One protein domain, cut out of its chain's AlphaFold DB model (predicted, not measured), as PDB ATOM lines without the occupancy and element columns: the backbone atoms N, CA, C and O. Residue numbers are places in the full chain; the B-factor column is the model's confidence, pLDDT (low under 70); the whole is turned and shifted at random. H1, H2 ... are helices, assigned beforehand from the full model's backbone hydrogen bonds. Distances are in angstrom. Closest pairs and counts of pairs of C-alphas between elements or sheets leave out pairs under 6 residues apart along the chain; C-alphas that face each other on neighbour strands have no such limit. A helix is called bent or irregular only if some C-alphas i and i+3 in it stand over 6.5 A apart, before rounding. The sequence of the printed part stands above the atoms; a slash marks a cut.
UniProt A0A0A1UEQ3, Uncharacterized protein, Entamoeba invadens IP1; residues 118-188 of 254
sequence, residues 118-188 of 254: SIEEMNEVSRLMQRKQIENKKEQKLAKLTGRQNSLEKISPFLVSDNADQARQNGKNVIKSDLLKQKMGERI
ATOM      1  N   SER A 118     445.121 443.610 391.729       82.00
ATOM      2  CA  SER A 118     445.288 444.078 393.112       82.00
ATOM      3  C   SER A 118     446.737 444.478 393.442       82.00
ATOM      4  O   SER A 118     446.972 445.423 394.198       82.00
ATOM      5  N   ILE A 119     447.728 443.791 392.861       84.81
ATOM      6  CA  ILE A 119     449.148 444.134 393.031       84.81
ATOM      7  C   ILE A 119     449.499 445.421 392.270       84.81
ATOM      8  O   ILE A 119     450.254 446.248 392.788       84.81
ATOM      9  N   GLU A 120     448.963 445.616 391.064       86.38
ATOM     10  CA  GLU A 120     449.168 446.845 390.285       86.38
ATOM     11  C   GLU A 120     448.571 448.071 390.983       86.38
ATOM     12  O   GLU A 120     449.265 449.082 391.129       86.38
ATOM     13  N   GLU A 121     447.358 447.952 391.524       87.69
ATOM     14  CA  GLU A 121     446.704 449.013 392.299       87.69
ATOM     15  C   GLU A 121     447.519 449.399 393.543       87.69
ATOM     16  O   GLU A 121     447.753 450.582 393.799       87.69
ATOM     17  N   MET A 122     448.033 448.420 394.301       85.31
ATOM     18  CA  MET A 122     448.901 448.707 395.454       85.31
ATOM     19  C   MET A 122     450.186 449.441 395.057       85.31
ATOM     20  O   MET A 122     450.624 450.355 395.763       85.31
ATOM     21  N   ASN A 123     450.792 449.064 393.930       91.06
ATOM     22  CA  ASN A 123     451.994 449.724 393.431       91.06
ATOM     23  C   ASN A 123     451.708 451.169 393.003       91.06
ATOM     24  O   ASN A 123     452.521 452.061 393.259       91.06
ATOM     25  N   GLU A 124     450.555 451.424 392.388       90.69
ATOM     26  CA  GLU A 124     450.132 452.771 392.007       90.69
ATOM     27  C   GLU A 124     449.856 453.652 393.233       90.69
ATOM     28  O   GLU A 124     450.369 454.773 393.315       90.69
ATOM     29  N   VAL A 125     449.157 453.124 394.242       91.44
ATOM     30  CA  VAL A 125     448.928 453.819 395.520       91.44
ATOM     31  C   VAL A 125     450.253 454.149 396.210       91.44
ATOM     32  O   VAL A 125     450.439 455.267 396.702       91.44
ATOM     33  N   SER A 126     451.208 453.215 396.208       91.94
ATOM     34  CA  SER A 126     452.541 453.433 396.780       91.94
ATOM     35  C   SER A 126     453.290 454.567 396.068       91.94
ATOM     36  O   SER A 126     453.830 455.468 396.720       91.94
ATOM     37  N   ARG A 127     453.246 454.599 394.729       89.75
ATOM     38  CA  ARG A 127     453.842 455.680 393.923       89.75
ATOM     39  C   ARG A 127     453.190 457.033 394.201       89.75
ATOM     40  O   ARG A 127     453.901 458.022 394.380       89.75
ATOM     41  N   LEU A 128     451.862 457.088 394.283       89.19
ATOM     42  CA  LEU A 128     451.128 458.315 394.609       89.19
ATOM     43  C   LEU A 128     451.483 458.839 396.003       89.19
ATOM     44  O   LEU A 128     451.711 460.039 396.174       89.19
ATOM     45  N   MET A 129     451.594 457.946 396.987       91.12
ATOM     46  CA  MET A 129     452.000 458.308 398.344       91.12
ATOM     47  C   MET A 129     453.422 458.880 398.368       91.12
ATOM     48  O   MET A 129     453.649 459.945 398.946       91.12
ATOM     49  N   GLN A 130     454.375 458.223 397.699       90.44
ATOM     50  CA  GLN A 130     455.753 458.705 397.602       90.44
ATOM     51  C   GLN A 130     455.819 460.074 396.909       90.44
ATOM     52  O   GLN A 130     456.520 460.978 397.373       90.44
ATOM     53  N   ARG A 131     455.038 460.264 395.840       87.81
ATOM     54  CA  ARG A 131     454.927 461.545 395.135       87.81
ATOM     55  C   ARG A 131     454.436 462.654 396.058       87.81
ATOM     56  O   ARG A 131     455.080 463.698 396.132       87.81
ATOM     57  N   LYS A 132     453.349 462.415 396.799       89.62
ATOM     58  CA  LYS A 132     452.789 463.381 397.757       89.62
ATOM     59  C   LYS A 132     453.776 463.743 398.861       89.62
ATOM     60  O   LYS A 132     453.885 464.904 399.237       89.62
ATOM     61  N   GLN A 133     454.565 462.784 399.340       91.56
ATOM     62  CA  GLN A 133     455.617 463.069 400.319       91.56
ATOM     63  C   GLN A 133     456.715 463.980 399.749       91.56
ATOM     64  O   GLN A 133     457.177 464.889 400.441       91.56
ATOM     65  N   ILE A 134     457.146 463.754 398.505       89.81
ATOM     66  CA  ILE A 134     458.150 464.599 397.841       89.81
ATOM     67  C   ILE A 134     457.587 465.999 397.578       89.81
ATOM     68  O   ILE A 134     458.286 466.987 397.811       89.81
ATOM     69  N   GLU A 135     456.338 466.080 397.122       89.50
ATOM     70  CA  GLU A 135     455.604 467.327 396.904       89.50
ATOM     71  C   GLU A 135     455.569 468.159 398.190       89.50
ATOM     72  O   GLU A 135     456.116 469.260 398.207       89.50
ATOM     73  N   ASN A 136     455.090 467.576 399.294       90.06
ATOM     74  CA  ASN A 136     455.012 468.247 400.594       90.06
ATOM     75  C   ASN A 136     456.389 468.707 401.096       90.06
ATOM     76  O   ASN A 136     456.526 469.800 401.639       90.06
ATOM     77  N   LYS A 137     457.446 467.903 400.904       91.75
ATOM     78  CA  LYS A 137     458.815 468.295 401.288       91.75
ATOM     79  C   LYS A 137     459.311 469.495 400.482       91.75
ATOM     80  O   LYS A 137     459.943 470.389 401.044       91.75
ATOM     81  N   LYS A 138     459.068 469.514 399.168       90.44
ATOM     82  CA  LYS A 138     459.451 470.639 398.301       90.44
ATOM     83  C   LYS A 138     458.646 471.891 398.632       90.44
ATOM     84  O   LYS A 138     459.227 472.967 398.732       90.44
ATOM     85  N   GLU A 139     457.348 471.734 398.856       90.75
ATOM     86  CA  GLU A 139     456.452 472.807 399.270       90.75
ATOM     87  C   GLU A 139     456.906 473.430 400.593       90.75
ATOM     88  O   GLU A 139     457.123 474.634 400.658       90.75
ATOM     89  N   GLN A 140     457.184 472.622 401.621       90.31
ATOM     90  CA  GLN A 140     457.696 473.111 402.904       90.31
ATOM     91  C   GLN A 140     459.043 473.831 402.771       90.31
ATOM     92  O   GLN A 140     459.267 474.842 403.435       90.31
ATOM     93  N   LYS A 141     459.952 473.338 401.917       91.44
ATOM     94  CA  LYS A 141     461.223 474.026 401.635       91.44
ATOM     95  C   LYS A 141     460.980 475.399 401.010       91.44
ATOM     96  O   LYS A 141     461.568 476.380 401.454       91.44
ATOM     97  N   LEU A 142     460.090 475.484 400.024       85.44
ATOM     98  CA  LEU A 142     459.713 476.756 399.410       85.44
ATOM     99  C   LEU A 142     459.005 477.680 400.403       85.44
ATOM    100  O   LEU A 142     459.265 478.880 400.388       85.44
ATOM    101  N   ALA A 143     458.174 477.144 401.298       89.31
ATOM    102  CA  ALA A 143     457.476 477.924 402.318       89.31
ATOM    103  C   ALA A 143     458.475 478.569 403.276       89.31
ATOM    104  O   ALA A 143     458.371 479.753 403.570       89.31
ATOM    105  N   LYS A 144     459.493 477.810 403.697       91.69
ATOM    106  CA  LYS A 144     460.588 478.322 404.529       91.69
ATOM    107  C   LYS A 144     461.408 479.401 403.821       91.69
ATOM    108  O   LYS A 144     461.757 480.390 404.449       91.69
ATOM    109  N   LEU A 145     461.706 479.225 402.530       83.88
ATOM    110  CA  LEU A 145     462.508 480.183 401.758       83.88
ATOM    111  C   LEU A 145     461.749 481.465 401.407       83.88
ATOM    112  O   LEU A 145     462.342 482.537 401.351       83.88
ATOM    113  N   THR A 146     460.454 481.353 401.114       83.19
ATOM    114  CA  THR A 146     459.655 482.471 400.591       83.19
ATOM    115  C   THR A 146     458.774 483.129 401.645       83.19
ATOM    116  O   THR A 146     458.306 484.240 401.419       83.19
ATOM    117  N   GLY A 147     458.509 482.456 402.767       87.12
ATOM    118  CA  GLY A 147     457.552 482.891 403.787       87.12
ATOM    119  C   GLY A 147     456.082 482.756 403.372       87.12
ATOM    120  O   GLY A 147     455.194 483.082 404.155       87.12
ATOM    121  N   ARG A 148     455.797 482.265 402.158       80.69
ATOM    122  CA  ARG A 148     454.444 482.218 401.592       80.69
ATOM    123  C   ARG A 148     453.892 480.805 401.654       80.69
ATOM    124  O   ARG A 148     454.477 479.918 401.056       80.69
ATOM    125  N   GLN A 149     452.764 480.584 402.326       83.62
ATOM    126  CA  GLN A 149     452.123 479.257 402.380       83.62
ATOM    127  C   GLN A 149     450.977 479.137 401.365       83.62
ATOM    128  O   GLN A 149     450.981 478.241 400.527       83.62
ATOM    129  N   ASN A 150     450.065 480.111 401.332       77.56
ATOM    130  CA  ASN A 150     448.834 480.040 400.525       77.56
ATOM    131  C   ASN A 150     449.074 480.019 399.006       77.56
ATOM    132  O   ASN A 150     448.288 479.466 398.238       77.56
ATOM    133  N   SER A 151     450.145 480.665 398.538       80.06
ATOM    134  CA  SER A 151     450.500 480.645 397.114       80.06
ATOM    135  C   SER A 151     451.239 479.370 396.710       80.06
ATOM    136  O   SER A 151     451.240 479.035 395.524       80.06
ATOM    137  N   LEU A 152     451.823 478.647 397.672       82.50
ATOM    138  CA  LEU A 152     452.558 477.415 397.410       82.50
ATOM    139  C   LEU A 152     451.645 476.225 397.156       82.50
ATOM    140  O   LEU A 152     451.914 475.472 396.225       82.50
ATOM    141  N   GLU A 153     450.522 476.141 397.866       82.38
ATOM    142  CA  GLU A 153     449.484 475.133 397.621       82.38
ATOM    143  C   GLU A 153     449.008 475.169 396.156       82.38
ATOM    144  O   GLU A 153     448.858 474.146 395.494       82.38
ATOM    145  N   LYS A 154     448.876 476.373 395.583       83.25
ATOM    146  CA  LYS A 154     448.447 476.560 394.185       83.25
ATOM    147  C   LYS A 154     449.497 476.118 393.164       83.25
ATOM    148  O   LYS A 154     449.144 475.832 392.019       83.25
ATOM    149  N   ILE A 155     450.780 476.102 393.539       82.75
ATOM    150  CA  ILE A 155     451.869 475.682 392.648       82.75
ATOM    151  C   ILE A 155     452.371 474.265 392.931       82.75
ATOM    152  O   ILE A 155     453.132 473.740 392.114       82.75
ATOM    153  N   SER A 156     451.934 473.638 394.028       83.81
ATOM    154  CA  SER A 156     452.345 472.296 394.449       83.81
ATOM    155  C   SER A 156     452.264 471.255 393.317       83.81
ATOM    156  O   SER A 156     453.262 470.552 393.106       83.81
ATOM    157  N   PRO A 157     451.213 471.239 392.458       83.19
ATOM    158  CA  PRO A 157     451.105 470.246 391.388       83.19
ATOM    159  C   PRO A 157     452.182 470.401 390.306       83.19
ATOM    160  O   PRO A 157     452.487 469.456 389.580       83.19
ATOM    161  N   PHE A 158     452.784 471.589 390.184       84.94
ATOM    162  CA  PHE A 158     453.823 471.877 389.196       84.94
ATOM    163  C   PHE A 158     455.238 471.570 389.714       84.94
ATOM    164  O   PHE A 158     456.171 471.521 388.911       84.94
ATOM    165  N   LEU A 159     455.412 471.334 391.025       82.38
ATOM    166  CA  LEU A 159     456.717 471.088 391.662       82.38
ATOM    167  C   LEU A 159     457.267 469.674 391.418       82.38
ATOM    168  O   LEU A 159     458.480 469.441 391.525       82.38
ATOM    169  N   VAL A 160     456.382 468.717 391.126       87.38
ATOM    170  CA  VAL A 160     456.729 467.310 390.898       87.38
ATOM    171  C   VAL A 160     456.142 466.851 389.569       87.38
ATOM    172  O   VAL A 160     454.933 466.672 389.424       87.38
ATOM    173  N   SER A 161     457.027 466.657 388.598       88.12
ATOM    174  CA  SER A 161     456.712 466.089 387.288       88.12
ATOM    175  C   SER A 161     457.151 464.631 387.244       88.12
ATOM    176  O   SER A 161     458.194 464.289 387.798       88.12
ATOM    177  N   ASP A 162     456.351 463.796 386.587       85.00
ATOM    178  CA  ASP A 162     456.666 462.377 386.394       85.00
ATOM    179  C   ASP A 162     457.616 462.204 385.203       85.00
ATOM    180  O   ASP A 162     458.540 461.395 385.239       85.00
ATOM    181  N   ASN A 163     457.433 463.040 384.173       93.38
ATOM    182  CA  ASN A 163     458.196 463.009 382.929       93.38
ATOM    183  C   ASN A 163     458.833 464.370 382.620       93.38
ATOM    184  O   ASN A 163     458.272 465.430 382.917       93.38
ATOM    185  N   ALA A 164     459.961 464.352 381.906       90.94
ATOM    186  CA  ALA A 164     460.639 465.567 381.447       90.94
ATOM    187  C   ALA A 164     459.742 466.454 380.558       90.94
ATOM    188  O   ALA A 164     459.785 467.682 380.654       90.94
ATOM    189  N   ASP A 165     458.887 465.854 379.728       93.00
ATOM    190  CA  ASP A 165     457.955 466.605 378.881       93.00
ATOM    191  C   ASP A 165     456.854 467.293 379.693       93.00
ATOM    192  O   ASP A 165     456.521 468.452 379.430       93.00
ATOM    193  N   GLN A 166     456.363 466.635 380.746       90.81
ATOM    194  CA  GLN A 166     455.423 467.238 381.690       90.81
ATOM    195  C   GLN A 166     456.079 468.409 382.432       90.81
ATOM    196  O   GLN A 166     455.469 469.467 382.566       90.81
ATOM    197  N   ALA A 167     457.349 468.277 382.833       88.31
ATOM    198  CA  ALA A 167     458.118 469.369 383.432       88.31
ATOM    199  C   ALA A 167     458.206 470.587 382.495       88.31
ATOM    200  O   ALA A 167     457.963 471.725 382.906       88.31
ATOM    201  N   ARG A 168     458.492 470.352 381.206       91.81
ATOM    202  CA  ARG A 168     458.531 471.406 380.178       91.81
ATOM    203  C   ARG A 168     457.168 472.067 379.989       91.81
ATOM    204  O   ARG A 168     457.098 473.286 379.843       91.81
ATOM    205  N   GLN A 169     456.088 471.288 379.980       93.31
ATOM    206  CA  GLN A 169     454.731 471.814 379.839       93.31
ATOM    207  C   GLN A 169     454.314 472.644 381.057       93.31
ATOM    208  O   GLN A 169     453.799 473.751 380.890       93.31
ATOM    209  N   ASN A 170     454.630 472.172 382.263       89.81
ATOM    210  CA  ASN A 170     454.436 472.908 383.509       89.81
ATOM    211  C   ASN A 170     455.183 474.250 383.473       89.81
ATOM    212  O   ASN A 170     454.577 475.293 383.709       89.81
ATOM    213  N   GLY A 171     456.456 474.248 383.064       88.88
ATOM    214  CA  GLY A 171     457.243 475.473 382.896       88.88
ATOM    215  C   GLY A 171     456.614 476.460 381.904       88.88
ATOM    216  O   GLY A 171     456.484 477.646 382.202       88.88
ATOM    217  N   LYS A 172     456.133 475.976 380.749       92.56
ATOM    218  CA  LYS A 172     455.424 476.817 379.765       92.56
ATOM    219  C   LYS A 172     454.151 477.437 380.345       92.56
ATOM    220  O   LYS A 172     453.862 478.596 380.058       92.56
ATOM    221  N   ASN A 173     453.392 476.687 381.140       89.62
ATOM    222  CA  ASN A 173     452.160 477.179 381.752       89.62
ATOM    223  C   ASN A 173     452.437 478.261 382.799       89.62
ATOM    224  O   ASN A 173     451.748 479.279 382.811       89.62
ATOM    225  N   VAL A 174     453.484 478.088 383.612       87.75
ATOM    226  CA  VAL A 174     453.922 479.105 384.580       87.75
ATOM    227  C   VAL A 174     454.319 480.398 383.866       87.75
ATOM    228  O   VAL A 174     453.840 481.466 384.238       87.75
ATOM    229  N   ILE A 175     455.108 480.309 382.791       88.31
ATOM    230  CA  ILE A 175     455.520 481.481 382.002       88.31
ATOM    231  C   ILE A 175     454.306 482.186 381.376       88.31
ATOM    232  O   ILE A 175     454.214 483.410 381.409       88.31
ATOM    233  N   LYS A 176     453.349 481.430 380.820       91.25
ATOM    234  CA  LYS A 176     452.114 482.000 380.250       91.25
ATOM    235  C   LYS A 176     451.262 482.702 381.304       91.25
ATOM    236  O   LYS A 176     450.740 483.777 381.029       91.25
ATOM    237  N   SER A 177     451.127 482.092 382.480       87.94
ATOM    238  CA  SER A 177     450.406 482.679 383.610       87.94
ATOM    239  C   SER A 177     451.063 483.985 384.050       87.94
ATOM    240  O   SER A 177     450.385 485.001 384.154       87.94
ATOM    241  N   ASP A 178     452.390 484.005 384.195       85.75
ATOM    242  CA  ASP A 178     453.124 485.224 384.537       85.75
ATOM    243  C   ASP A 178     452.947 486.326 383.485       85.75
ATOM    244  O   ASP A 178     452.640 487.467 383.825       85.75
ATOM    245  N   LEU A 179     453.040 485.981 382.197       88.12
ATOM    246  CA  LEU A 179     452.817 486.929 381.107       88.12
ATOM    247  C   LEU A 179     451.393 487.500 381.119       88.12
ATOM    248  O   LEU A 179     451.202 488.682 380.834       88.12
ATOM    249  N   LEU A 180     450.390 486.677 381.431       89.25
ATOM    250  CA  LEU A 180     449.010 487.136 381.550       89.25
ATOM    251  C   LEU A 180     448.869 488.130 382.707       89.25
ATOM    252  O   LEU A 180     448.338 489.215 382.500       89.25
ATOM    253  N   LYS A 181     449.430 487.813 383.879       87.88
ATOM    254  CA  LYS A 181     449.445 488.721 385.038       87.88
ATOM    255  C   LYS A 181     450.148 490.039 384.738       87.88
ATOM    256  O   LYS A 181     449.680 491.097 385.151       87.88
ATOM    257  N   GLN A 182     451.233 489.999 383.965       85.50
ATOM    258  CA  GLN A 182     451.902 491.213 383.503       85.50
ATOM    259  C   GLN A 182     451.002 492.061 382.596       85.50
ATOM    260  O   GLN A 182     450.930 493.276 382.758       85.50
ATOM    261  N   LYS A 183     450.281 491.434 381.656       88.12
ATOM    262  CA  LYS A 183     449.350 492.134 380.754       88.12
ATOM    263  C   LYS A 183     448.128 492.704 381.473       88.12
ATOM    264  O   LYS A 183     447.640 493.750 381.063       88.12
ATOM    265  N   MET A 184     447.666 492.039 382.529       89.69
ATOM    266  CA  MET A 184     446.561 492.503 383.374       89.69
ATOM    267  C   MET A 184     446.977 493.612 384.351       89.69
ATOM    268  O   MET A 184     446.125 494.186 385.016       89.69
ATOM    269  N   GLY A 185     448.273 493.926 384.450       84.88
ATOM    270  CA  GLY A 185     448.784 494.931 385.383       84.88
ATOM    271  C   GLY A 185     448.947 494.439 386.824       84.88
ATOM    272  O   GLY A 185     449.451 495.189 387.652       84.88
ATOM    273  N   GLU A 186     448.614 493.177 387.121       83.38
ATOM    274  CA  GLU A 186     448.852 492.552 388.434       83.38
ATOM    275  C   GLU A 186     450.352 492.449 388.758       83.38
ATOM    276  O   GLU A 186     450.755 492.449 389.923       83.38
ATOM    277  N   ARG A 187     451.202 492.340 387.726       76.06
ATOM    278  CA  ARG A 187     452.660 492.245 387.876       76.06
ATOM    279  C   ARG A 187     453.376 493.238 386.965       76.06
ATOM    280  O   ARG A 187     453.090 493.334 385.778       76.06
ATOM    281  N   ILE A 188     454.354 493.958 387.507       80.69
ATOM    282  CA  ILE A 188     455.178 494.885 386.720       80.69
ATOM    283  C   ILE A 188     456.098 494.065 385.806       80.69
ATOM    284  O   ILE A 188     456.765 493.139 386.272       80.69
TER     285      ILE A 188
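Overview. This is residues 118 to 188 of the 254 residues of an uncharacterized protein of Entamoeba invadens IP1 (UniProt A0A0A1UEQ3). The three helices make a loose zigzag, like a stretched Z: the long H1 runs in, the short H2 folds back from its far end, and H3 turns again. H2 is the short middle stroke between H1 and H3, and residues 118 to 130 of H1 and residues 180 to 185 stick out toward opposite ends. The printed part has 71 residues with three named helices, in the order H1, H2, H3, and no named strand; the class is all helix. It is loose, with a radius of gyration of the C-alphas of 15.3 A, and elongated, spanning 51 by 28 by 16 A.

Arrangement. Begin with H1, residues 118 to 146, which touches H2, residues 150 to 159, with its residues 135 to 143 alone. Look at the C-alphas of Glu 139 and Leu 152, the closest of the two, 6.3 A apart. H1 and H2 run opposite ways at a steep tilt of 49 degrees. Go on to H3, residues 164 to 183, which is close to H2 but not clearly touching: the closest C-alphas, of Phe 158 and Asn 170, are 5.8 A apart. H2 and H3 run opposite ways at a steep tilt of 37 degrees, only just past shallow. H1 and H3 are apart. In H1 and H3 every O i to N i+4 pair is within hydrogen-bond range; in H2 2 of 6 are, beside 4 of 7 O i to N i+3 pairs.

Along the chain. Find C-alpha 118 at (445.288, 444.078, 393.112); from there H1 runs 41.7 A to C-alpha 146. H2 goes from C-alpha 150 at (448.834, 480.040, 400.525) to C-alpha 159, and is irregular, with C-alphas 154 and 157 7.4 A apart. H3 runs 28.9 A and ends at C-alpha 183, (449.350, 492.134, 380.754).

Size, cuts and confidence. The C-alphas of Ser 118 and Ile 188, the two farthest apart, are 52.2 A from each other. Both links are tight, and the printed part has no cut. The mean pLDDT of the printed part is 87.5, and no printed residue is under 70.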